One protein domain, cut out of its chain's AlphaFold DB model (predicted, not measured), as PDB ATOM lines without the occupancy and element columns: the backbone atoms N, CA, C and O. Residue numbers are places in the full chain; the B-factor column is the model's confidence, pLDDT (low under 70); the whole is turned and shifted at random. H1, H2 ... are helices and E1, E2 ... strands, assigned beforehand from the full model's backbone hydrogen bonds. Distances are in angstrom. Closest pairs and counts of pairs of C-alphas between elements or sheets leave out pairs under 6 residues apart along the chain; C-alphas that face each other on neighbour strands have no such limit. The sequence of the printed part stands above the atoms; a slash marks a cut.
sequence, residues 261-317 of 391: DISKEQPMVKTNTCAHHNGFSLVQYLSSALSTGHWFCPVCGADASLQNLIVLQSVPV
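What this domain is: This is residues 261 to 317 of the 391 residues of the protein "MIZ zinc finger family protein" of Trichomonas vaginalis (UniProt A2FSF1). A long two-stranded antiparallel ribbon, E1 and E2, has one helix, H1, whose residues 282 to 285 lie near E1 while its far end points away from the ribbon. From there residues 293 to 308 loop back to E2. The printed part has 57 residues, in the order E1, H1, E2, with mixed helices and strands, under half of them in named elements. It is compact, with a radius of gyration of the C-alphas of 10.8 A and spans of 28 by 26 by 18 A.

How they stand to each other: E1, residues 265 to 271, and E2, residues 309 to 316, are antiparallel neighbours at 154 degrees; N 266 and O 315 are 2.8 A apart, N 310 and O 270 also 2.8 A, within hydrogen-bond range. E2 bends by 57 degrees at residue 312. Residues 268 to 269 of E1 also pair, antiparallel, with residues 280 to 281. The closest C-alphas of E1 and H1, residues 282 to 292, are those of Pro 267 and Leu 282, 5.7 A apart. In H1 every O i to N i+4 pair is within hydrogen-bond range.

Where its parts are: E1 begins at C-alpha 265 (41.985, 112.574, 93.538) and is 19.5 A long. H1 measures 15.0 A. E2, 19.9 A, ends at C-alpha 316 (44.863, 115.057, 90.888).

The domain as a whole: The C-alphas farthest apart, those of Ser 263 and Ala 275, are 29.8 A apart. The printed part has no cut. The link from H1 to E2 is long, with 16 residues. No printed residue has a pLDDT under 70.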
ATOM      1  N   ASP A 261      40.662 107.029  95.663       85.88
ATOM      2  CA  ASP A 261      41.472 107.550  96.759       85.88
ATOM      3  C   ASP A 261      41.306 109.074  96.852       85.88
ATOM      4  O   ASP A 261      41.999 109.835  96.176       85.88
ATOM      5  N   ILE A 262      40.369 109.519  97.696       83.88
ATOM      6  CA  ILE A 262      40.036 110.942  97.887       83.88
ATOM      7  C   ILE A 262      41.217 111.799  98.373       83.88
ATOM      8  O   ILE A 262      41.163 113.019  98.256       83.88
ATOM      9  N   SER A 263      42.286 111.179  98.894       84.25
ATOM     10  CA  SER A 263      43.513 111.889  99.285       84.25
ATOM     11  C   SER A 263      44.374 112.292  98.082       84.25
ATOM     12  O   SER A 263      45.166 113.228  98.156       84.25
ATOM     13  N   LYS A 264      44.217 111.595  96.952       85.56
ATOM     14  CA  LYS A 264      44.998 111.812  95.726       85.56
ATOM     15  C   LYS A 264      44.187 112.454  94.617       85.56
ATOM     16  O   LYS A 264      44.748 113.116  93.746       85.56
ATOM     17  N   GLU A 265      42.878 112.247  94.636       87.19
ATOM     18  CA  GLU A 265      41.985 112.574  93.538       87.19
ATOM     19  C   GLU A 265      40.757 113.340  94.029       87.19
ATOM     20  O   GLU A 265      40.097 112.940  94.986       87.19
ATOM     21  N   GLN A 266      40.405 114.415  93.324       88.75
ATOM     22  CA  GLN A 266      39.128 115.101  93.499       88.75
ATOM     23  C   GLN A 266      38.162 114.661  92.393       88.75
ATOM     24  O   GLN A 266      38.350 115.039  91.229       88.75
ATOM     25  N   PRO A 267      37.137 113.850  92.713       92.25
ATOM     26  CA  PRO A 267      36.143 113.452  91.729       92.25
ATOM     27  C   PRO A 267      35.331 114.666  91.273       92.25
ATOM     28  O   PRO A 267      34.691 115.344  92.081       92.25
ATOM     29  N   MET A 268      35.341 114.922  89.963       95.12
ATOM     30  CA  MET A 268      34.526 115.964  89.345       95.12
ATOM     31  C   MET A 268      33.220 115.365  88.841       95.12
ATOM     32  O   MET A 268      33.215 114.372  88.106       95.12
ATOM     33  N   VAL A 269      32.110 115.998  89.203       95.12
ATOM     34  CA  VAL A 269      30.762 115.579  88.813       95.12
ATOM     35  C   VAL A 269      30.019 116.707  88.109       95.12
ATOM     36  O   VAL A 269      30.375 117.880  88.209       95.12
ATOM     37  N   LYS A 270      28.964 116.350  87.385       95.19
ATOM     38  CA  LYS A 270      27.925 117.278  86.926       95.19
ATOM     39  C   LYS A 270      26.566 116.612  87.045       95.19
ATOM     40  O   LYS A 270      26.508 115.393  87.164       95.19
ATOM     41  N   THR A 271      25.480 117.365  86.942       93.88
ATOM     42  CA  THR A 271      24.157 116.741  86.843       93.88
ATOM     43  C   THR A 271      23.857 116.355  85.390       93.88
ATOM     44  O   THR A 271      24.383 116.951  84.444       93.88
ATOM     45  N   ASN A 272      23.004 115.354  85.192       92.44
ATOM     46  CA  ASN A 272      22.455 114.989  83.884       92.44
ATOM     47  C   ASN A 272      21.536 116.082  83.294       92.44
ATOM     48  O   ASN A 272      21.323 116.108  82.084       92.44
ATOM     49  N   THR A 273      21.035 116.997  84.131       93.50
ATOM     50  CA  THR A 273      20.185 118.139  83.765       93.50
ATOM     51  C   THR A 273      20.977 119.414  83.447       93.50
ATOM     52  O   THR A 273      20.416 120.361  82.897       93.50
ATOM     53  N   CYS A 274      22.280 119.462  83.749       95.50
ATOM     54  CA  CYS A 274      23.146 120.603  83.458       95.50
ATOM     55  C   CYS A 274      23.307 120.828  81.944       95.50
ATOM     56  O   CYS A 274      23.801 119.961  81.222       95.50
ATOM     57  N   ALA A 275      23.020 122.049  81.478       94.75
ATOM     58  CA  ALA A 275      23.310 122.479  80.104       94.75
ATOM     59  C   ALA A 275      24.779 122.903  79.883       94.75
ATOM     60  O   ALA A 275      25.188 123.160  78.752       94.75
ATOM     61  N   HIS A 276      25.580 123.001  80.948       94.12
ATOM     62  CA  HIS A 276      26.994 123.368  80.868       94.12
ATOM     63  C   HIS A 276      27.914 122.143  80.835       94.12
ATOM     64  O   HIS A 276      27.581 121.053  81.300       94.12
ATOM     65  N   HIS A 277      29.125 122.354  80.321       91.94
ATOM     66  CA  HIS A 277      30.162 121.323  80.263       91.94
ATOM     67  C   HIS A 277      31.008 121.231  81.536       91.94
ATOM     68  O   HIS A 277      31.553 120.168  81.818       91.94
ATOM     69  N   ASN A 278      31.106 122.317  82.307       93.38
ATOM     70  CA  ASN A 278      31.974 122.378  83.483       93.38
ATOM     71  C   ASN A 278      31.486 121.426  84.583       93.38
ATOM     72  O   ASN A 278      30.302 121.439  84.920       93.38
ATOM     73  N   GLY A 279      32.392 120.623  85.139       94.38
ATOM     74  CA  GLY A 279      32.140 119.856  86.358       94.38
ATOM     75  C   GLY A 279      32.403 120.681  87.615       94.38
ATOM     76  O   GLY A 279      33.028 121.739  87.560       94.38
ATOM     77  N   PHE A 280      31.968 120.164  88.756       95.25
ATOM     78  CA  PHE A 280      32.269 120.690  90.085       95.25
ATOM     79  C   PHE A 280      32.776 119.566  90.996       95.25
ATOM     80  O   PHE A 280      32.495 118.390  90.759       95.25
ATOM     81  N   SER A 281      33.554 119.921  92.022       94.81
ATOM     82  CA  SER A 281      34.113 118.947  92.967       94.81
ATOM     83  C   SER A 281      32.985 118.277  93.756       94.81
ATOM     84  O   SER A 281      32.256 118.958  94.482       94.81
ATOM     85  N   LEU A 282      32.900 116.947  93.693       93.88
ATOM     86  CA  LEU A 282      31.917 116.177  94.453       93.88
ATOM     87  C   LEU A 282      32.093 116.360  95.964       93.88
ATOM     88  O   LEU A 282      31.102 116.490  96.666       93.88
ATOM     89  N   VAL A 283      33.334 116.405  96.460       92.25
ATOM     90  CA  VAL A 283      33.620 116.527  97.901       92.25
ATOM     91  C   VAL A 283      33.030 117.823  98.450       92.25
ATOM     92  O   VAL A 283      32.152 117.790  99.304       92.25
ATOM     93  N   GLN A 284      33.445 118.960  97.885       92.75
ATOM     94  CA  GLN A 284      32.908 120.282  98.232       92.75
ATOM     95  C   GLN A 284      31.388 120.360  98.071       92.75
ATOM     96  O   GLN A 284      30.711 120.923  98.929       92.75
ATOM     97  N   TYR A 285      30.851 119.784  96.989       93.81
ATOM     98  CA  TYR A 285      29.413 119.753  96.753       93.81
ATOM     99  C   TYR A 285      28.671 119.016  97.866       93.81
ATOM    100  O   TYR A 285      27.749 119.576  98.444       93.81
ATOM    101  N   LEU A 286      29.097 117.800  98.210       91.50
ATOM    102  CA  LEU A 286      28.475 117.011  99.267       91.50
ATOM    103  C   LEU A 286      28.622 117.682 100.636       91.50
ATOM    104  O   LEU A 286      27.643 117.748 101.368       91.50
ATOM    105  N   SER A 287      29.790 118.234 100.975       90.00
ATOM    106  CA  SER A 287      29.976 118.987 102.225       90.00
ATOM    107  C   SER A 287      29.032 120.191 102.318       90.00
ATOM    108  O   SER A 287      28.409 120.419 103.357       90.00
ATOM    109  N   SER A 288      28.875 120.947 101.226       90.00
ATOM    110  CA  SER A 288      27.947 122.080 101.167       90.00
ATOM    111  C   SER A 288      26.487 121.628 101.212       90.00
ATOM    112  O   SER A 288      25.677 122.238 101.904       90.00
ATOM    113  N   ALA A 289      26.125 120.571 100.490       87.56
ATOM    114  CA  ALA A 289      24.756 120.068 100.440       87.56
ATOM    115  C   ALA A 289      24.329 119.463 101.785       87.56
ATOM    116  O   ALA A 289      23.219 119.708 102.237       87.56
ATOM    117  N   LEU A 290      25.223 118.740 102.467       84.38
ATOM    118  CA  LEU A 290      24.961 118.159 103.786       84.38
ATOM    119  C   LEU A 290      24.854 119.217 104.888       84.38
ATOM    120  O   LEU A 290      24.064 119.046 105.809       84.38
ATOM    121  N   SER A 291      25.626 120.302 104.799       82.69
ATOM    122  CA  SER A 291      25.509 121.411 105.753       82.69
ATOM    123  C   SER A 291      24.246 122.234 105.507       82.69
ATOM    124  O   SER A 291      23.543 122.568 106.451       82.69
ATOM    125  N   THR A 292      23.917 122.540 104.252       81.81
ATOM    126  CA  THR A 292      22.827 123.479 103.923       81.81
ATOM    127  C   THR A 292      21.474 122.828 103.630       81.81
ATOM    128  O   THR A 292      20.468 123.527 103.592       81.81
ATOM    129  N   GLY A 293      21.432 121.524 103.355       78.38
ATOM    130  CA  GLY A 293      20.243 120.837 102.837       78.38
ATOM    131  C   GLY A 293      19.900 121.183 101.377       78.38
ATOM    132  O   GLY A 293      18.868 120.752 100.865       78.38
ATOM    133  N   HIS A 294      20.740 121.960 100.682       84.19
ATOM    134  CA  HIS A 294      20.484 122.397  99.311       84.19
ATOM    135  C   HIS A 294      21.204 121.527  98.275       84.19
ATOM    136  O   HIS A 294      22.429 121.524  98.174       84.19
ATOM    137  N   TRP A 295      20.419 120.850  97.435       87.06
ATOM    138  CA  TRP A 295      20.898 119.931  96.394       87.06
ATOM    139  C   TRP A 295      20.834 120.558  94.997       87.06
ATOM    140  O   TRP A 295      20.193 120.032  94.089       87.06
ATOM    141  N   PHE A 296      21.485 121.709  94.815       91.25
ATOM    142  CA  PHE A 296      21.517 122.424  93.535       91.25
ATOM    143  C   PHE A 296      22.917 122.466  92.939       91.25
ATOM    144  O   PHE A 296      23.918 122.577  93.643       91.25
ATOM    145  N   CYS A 297      22.990 122.429  91.611       94.38
ATOM    146  CA  CYS A 297      24.244 122.562  90.898       94.38
ATOM    147  C   CYS A 297      24.876 123.929  91.223       94.38
ATOM    148  O   CYS A 297      24.260 124.955  90.924       94.38
ATOM    149  N   PRO A 298      26.123 123.981  91.726       95.38
ATOM    150  CA  PRO A 298      26.770 125.241  92.100       95.38
ATOM    151  C   PRO A 298      27.096 126.144  90.898       95.38
ATOM    152  O   PRO A 298      27.454 127.302  91.077       95.38
ATOM    153  N   VAL A 299      26.992 125.624  89.669       95.56
ATOM    154  CA  VAL A 299      27.296 126.366  88.436       95.56
ATOM    155  C   VAL A 299      26.041 126.982  87.814       95.56
ATOM    156  O   VAL A 299      26.089 128.120  87.356       95.56
ATOM    157  N   CYS A 300      24.925 126.247  87.759       94.94
ATOM    158  CA  CYS A 300      23.713 126.690  87.051       94.94
ATOM    159  C   CYS A 300      22.417 126.647  87.867       94.94
ATOM    160  O   CYS A 300      21.376 127.033  87.343       94.94
ATOM    161  N   GLY A 301      22.449 126.164  89.111       93.50
ATOM    162  CA  GLY A 301      21.269 126.054  89.972       93.50
ATOM    163  C   GLY A 301      20.283 124.943  89.591       93.50
ATOM    164  O   GLY A 301      19.230 124.841  90.212       93.50
ATOM    165  N   ALA A 302      20.590 124.109  88.591       91.75
ATOM    166  CA  ALA A 302      19.770 122.943  88.253       91.75
ATOM    167  C   ALA A 302      19.709 121.939  89.418       91.75
ATOM    168  O   ALA A 302      20.649 121.868  90.210       91.75
ATOM    169  N   ASP A 303      18.640 121.136  89.496       87.19
ATOM    170  CA  ASP A 303      18.542 120.048  90.478       87.19
ATOM    171  C   ASP A 303      19.747 119.105  90.354       87.19
ATOM    172  O   ASP A 303      20.027 118.560  89.279       87.19
ATOM    173  N   ALA A 304      20.456 118.944  91.467       88.31
ATOM    174  CA  ALA A 304      21.657 118.139  91.609       88.31
ATOM    175  C   ALA A 304      21.467 117.023  92.641       88.31
ATOM    176  O   ALA A 304      22.425 116.590  93.291       88.31
ATOM    177  N   SER A 305      20.234 116.522  92.765       83.50
ATOM    178  CA  SER A 305      19.964 115.273  93.466       83.50
ATOM    179  C   SER A 305      20.925 114.162  93.016       83.50
ATOM    180  O   SER A 305      21.396 114.106  91.880       83.50
ATOM    181  N   LEU A 306      21.274 113.274  93.937       81.31
ATOM    182  CA  LEU A 306      22.429 112.379  93.789       81.31
ATOM    183  C   LEU A 306      22.291 111.391  92.638       81.31
ATOM    184  O   LEU A 306      23.252 111.122  91.923       81.31
ATOM    185  N   GLN A 307      21.067 110.922  92.421       80.06
ATOM    186  CA  GLN A 307      20.663 110.098  91.283       80.06
ATOM    187  C   GLN A 307      20.902 110.762  89.919       80.06
ATOM    188  O   GLN A 307      20.980 110.077  88.903       80.06
ATOM    189  N   ASN A 308      21.032 112.087  89.898       86.62
ATOM    190  CA  ASN A 308      21.296 112.868  88.701       86.62
ATOM    191  C   ASN A 308      22.785 113.183  88.515       86.62
ATOM    192  O   ASN A 308      23.138 113.752  87.482       86.62
ATOM    193  N   LEU A 309      23.666 112.832  89.460       91.25
ATOM    194  CA  LEU A 309      25.100 113.085  89.330       91.25
ATOM    195  C   LEU A 309      25.760 112.107  88.351       91.25
ATOM    196  O   LEU A 309      25.587 110.894  88.414       91.25
ATOM    197  N   ILE A 310      26.579 112.660  87.464       91.94
ATOM    198  CA  ILE A 310      27.428 111.955  86.510       91.94
ATOM    199  C   ILE A 310      28.879 112.271  86.861       91.94
ATOM    200  O   ILE A 310      29.268 113.441  86.905       91.94
ATOM    201  N   VAL A 311      29.689 111.233  87.059       92.38
ATOM    202  CA  VAL A 311      31.140 111.352  87.257       92.38
ATOM    203  C   VAL A 311      31.808 111.628  85.911       92.38
ATOM    204  O   VAL A 311      31.612 110.882  84.955       92.38
ATOM    205  N   LEU A 312      32.572 112.718  85.820       88.94
ATOM    206  CA  LEU A 312      33.225 113.138  84.579       88.94
ATOM    207  C   LEU A 312      34.638 112.571  84.457       88.94
ATOM    208  O   LEU A 312      34.947 111.935  83.457       88.94
ATOM    209  N   GLN A 313      35.480 112.839  85.454       79.50
ATOM    210  CA  GLN A 313      36.881 112.420  85.567       79.50
ATOM    211  C   GLN A 313      37.392 112.835  86.957       79.50
ATOM    212  O   GLN A 313      36.895 113.808  87.533       79.50
ATOM    213  N   SER A 314      38.375 112.123  87.502       75.88
ATOM    214  CA  SER A 314      39.110 112.576  88.681       75.88
ATOM    215  C   SER A 314      40.269 113.485  88.277       75.88
ATOM    216  O   SER A 314      40.966 113.236  87.293       75.88
ATOM    217  N   VAL A 315      40.465 114.567  89.030       78.62
ATOM    218  CA  VAL A 315      41.606 115.477  88.862       78.62
ATOM    219  C   VAL A 315      42.574 115.240  90.026       78.62
ATOM    220  O   VAL A 315      42.104 115.127  91.160       78.62
ATOM    221  N   PRO A 316      43.899 115.158  89.798       76.12
ATOM    222  CA  PRO A 316      44.863 115.057  90.888       76.12
ATOM    223  C   PRO A 316      44.715 116.234  91.855       76.12
ATOM    224  O   PRO A 316      44.594 117.381  91.417       76.12
ATOM    225  N   VAL A 317      44.751 115.963  93.160       76.00
ATOM    226  CA  VAL A 317      44.810 117.020  94.175       76.00
ATOM    227  C   VAL A 317      46.104 117.814  93.933       76.00
ATOM    228  O   VAL A 317      47.174 117.204  93.837       76.00
TER     229      VAL A 317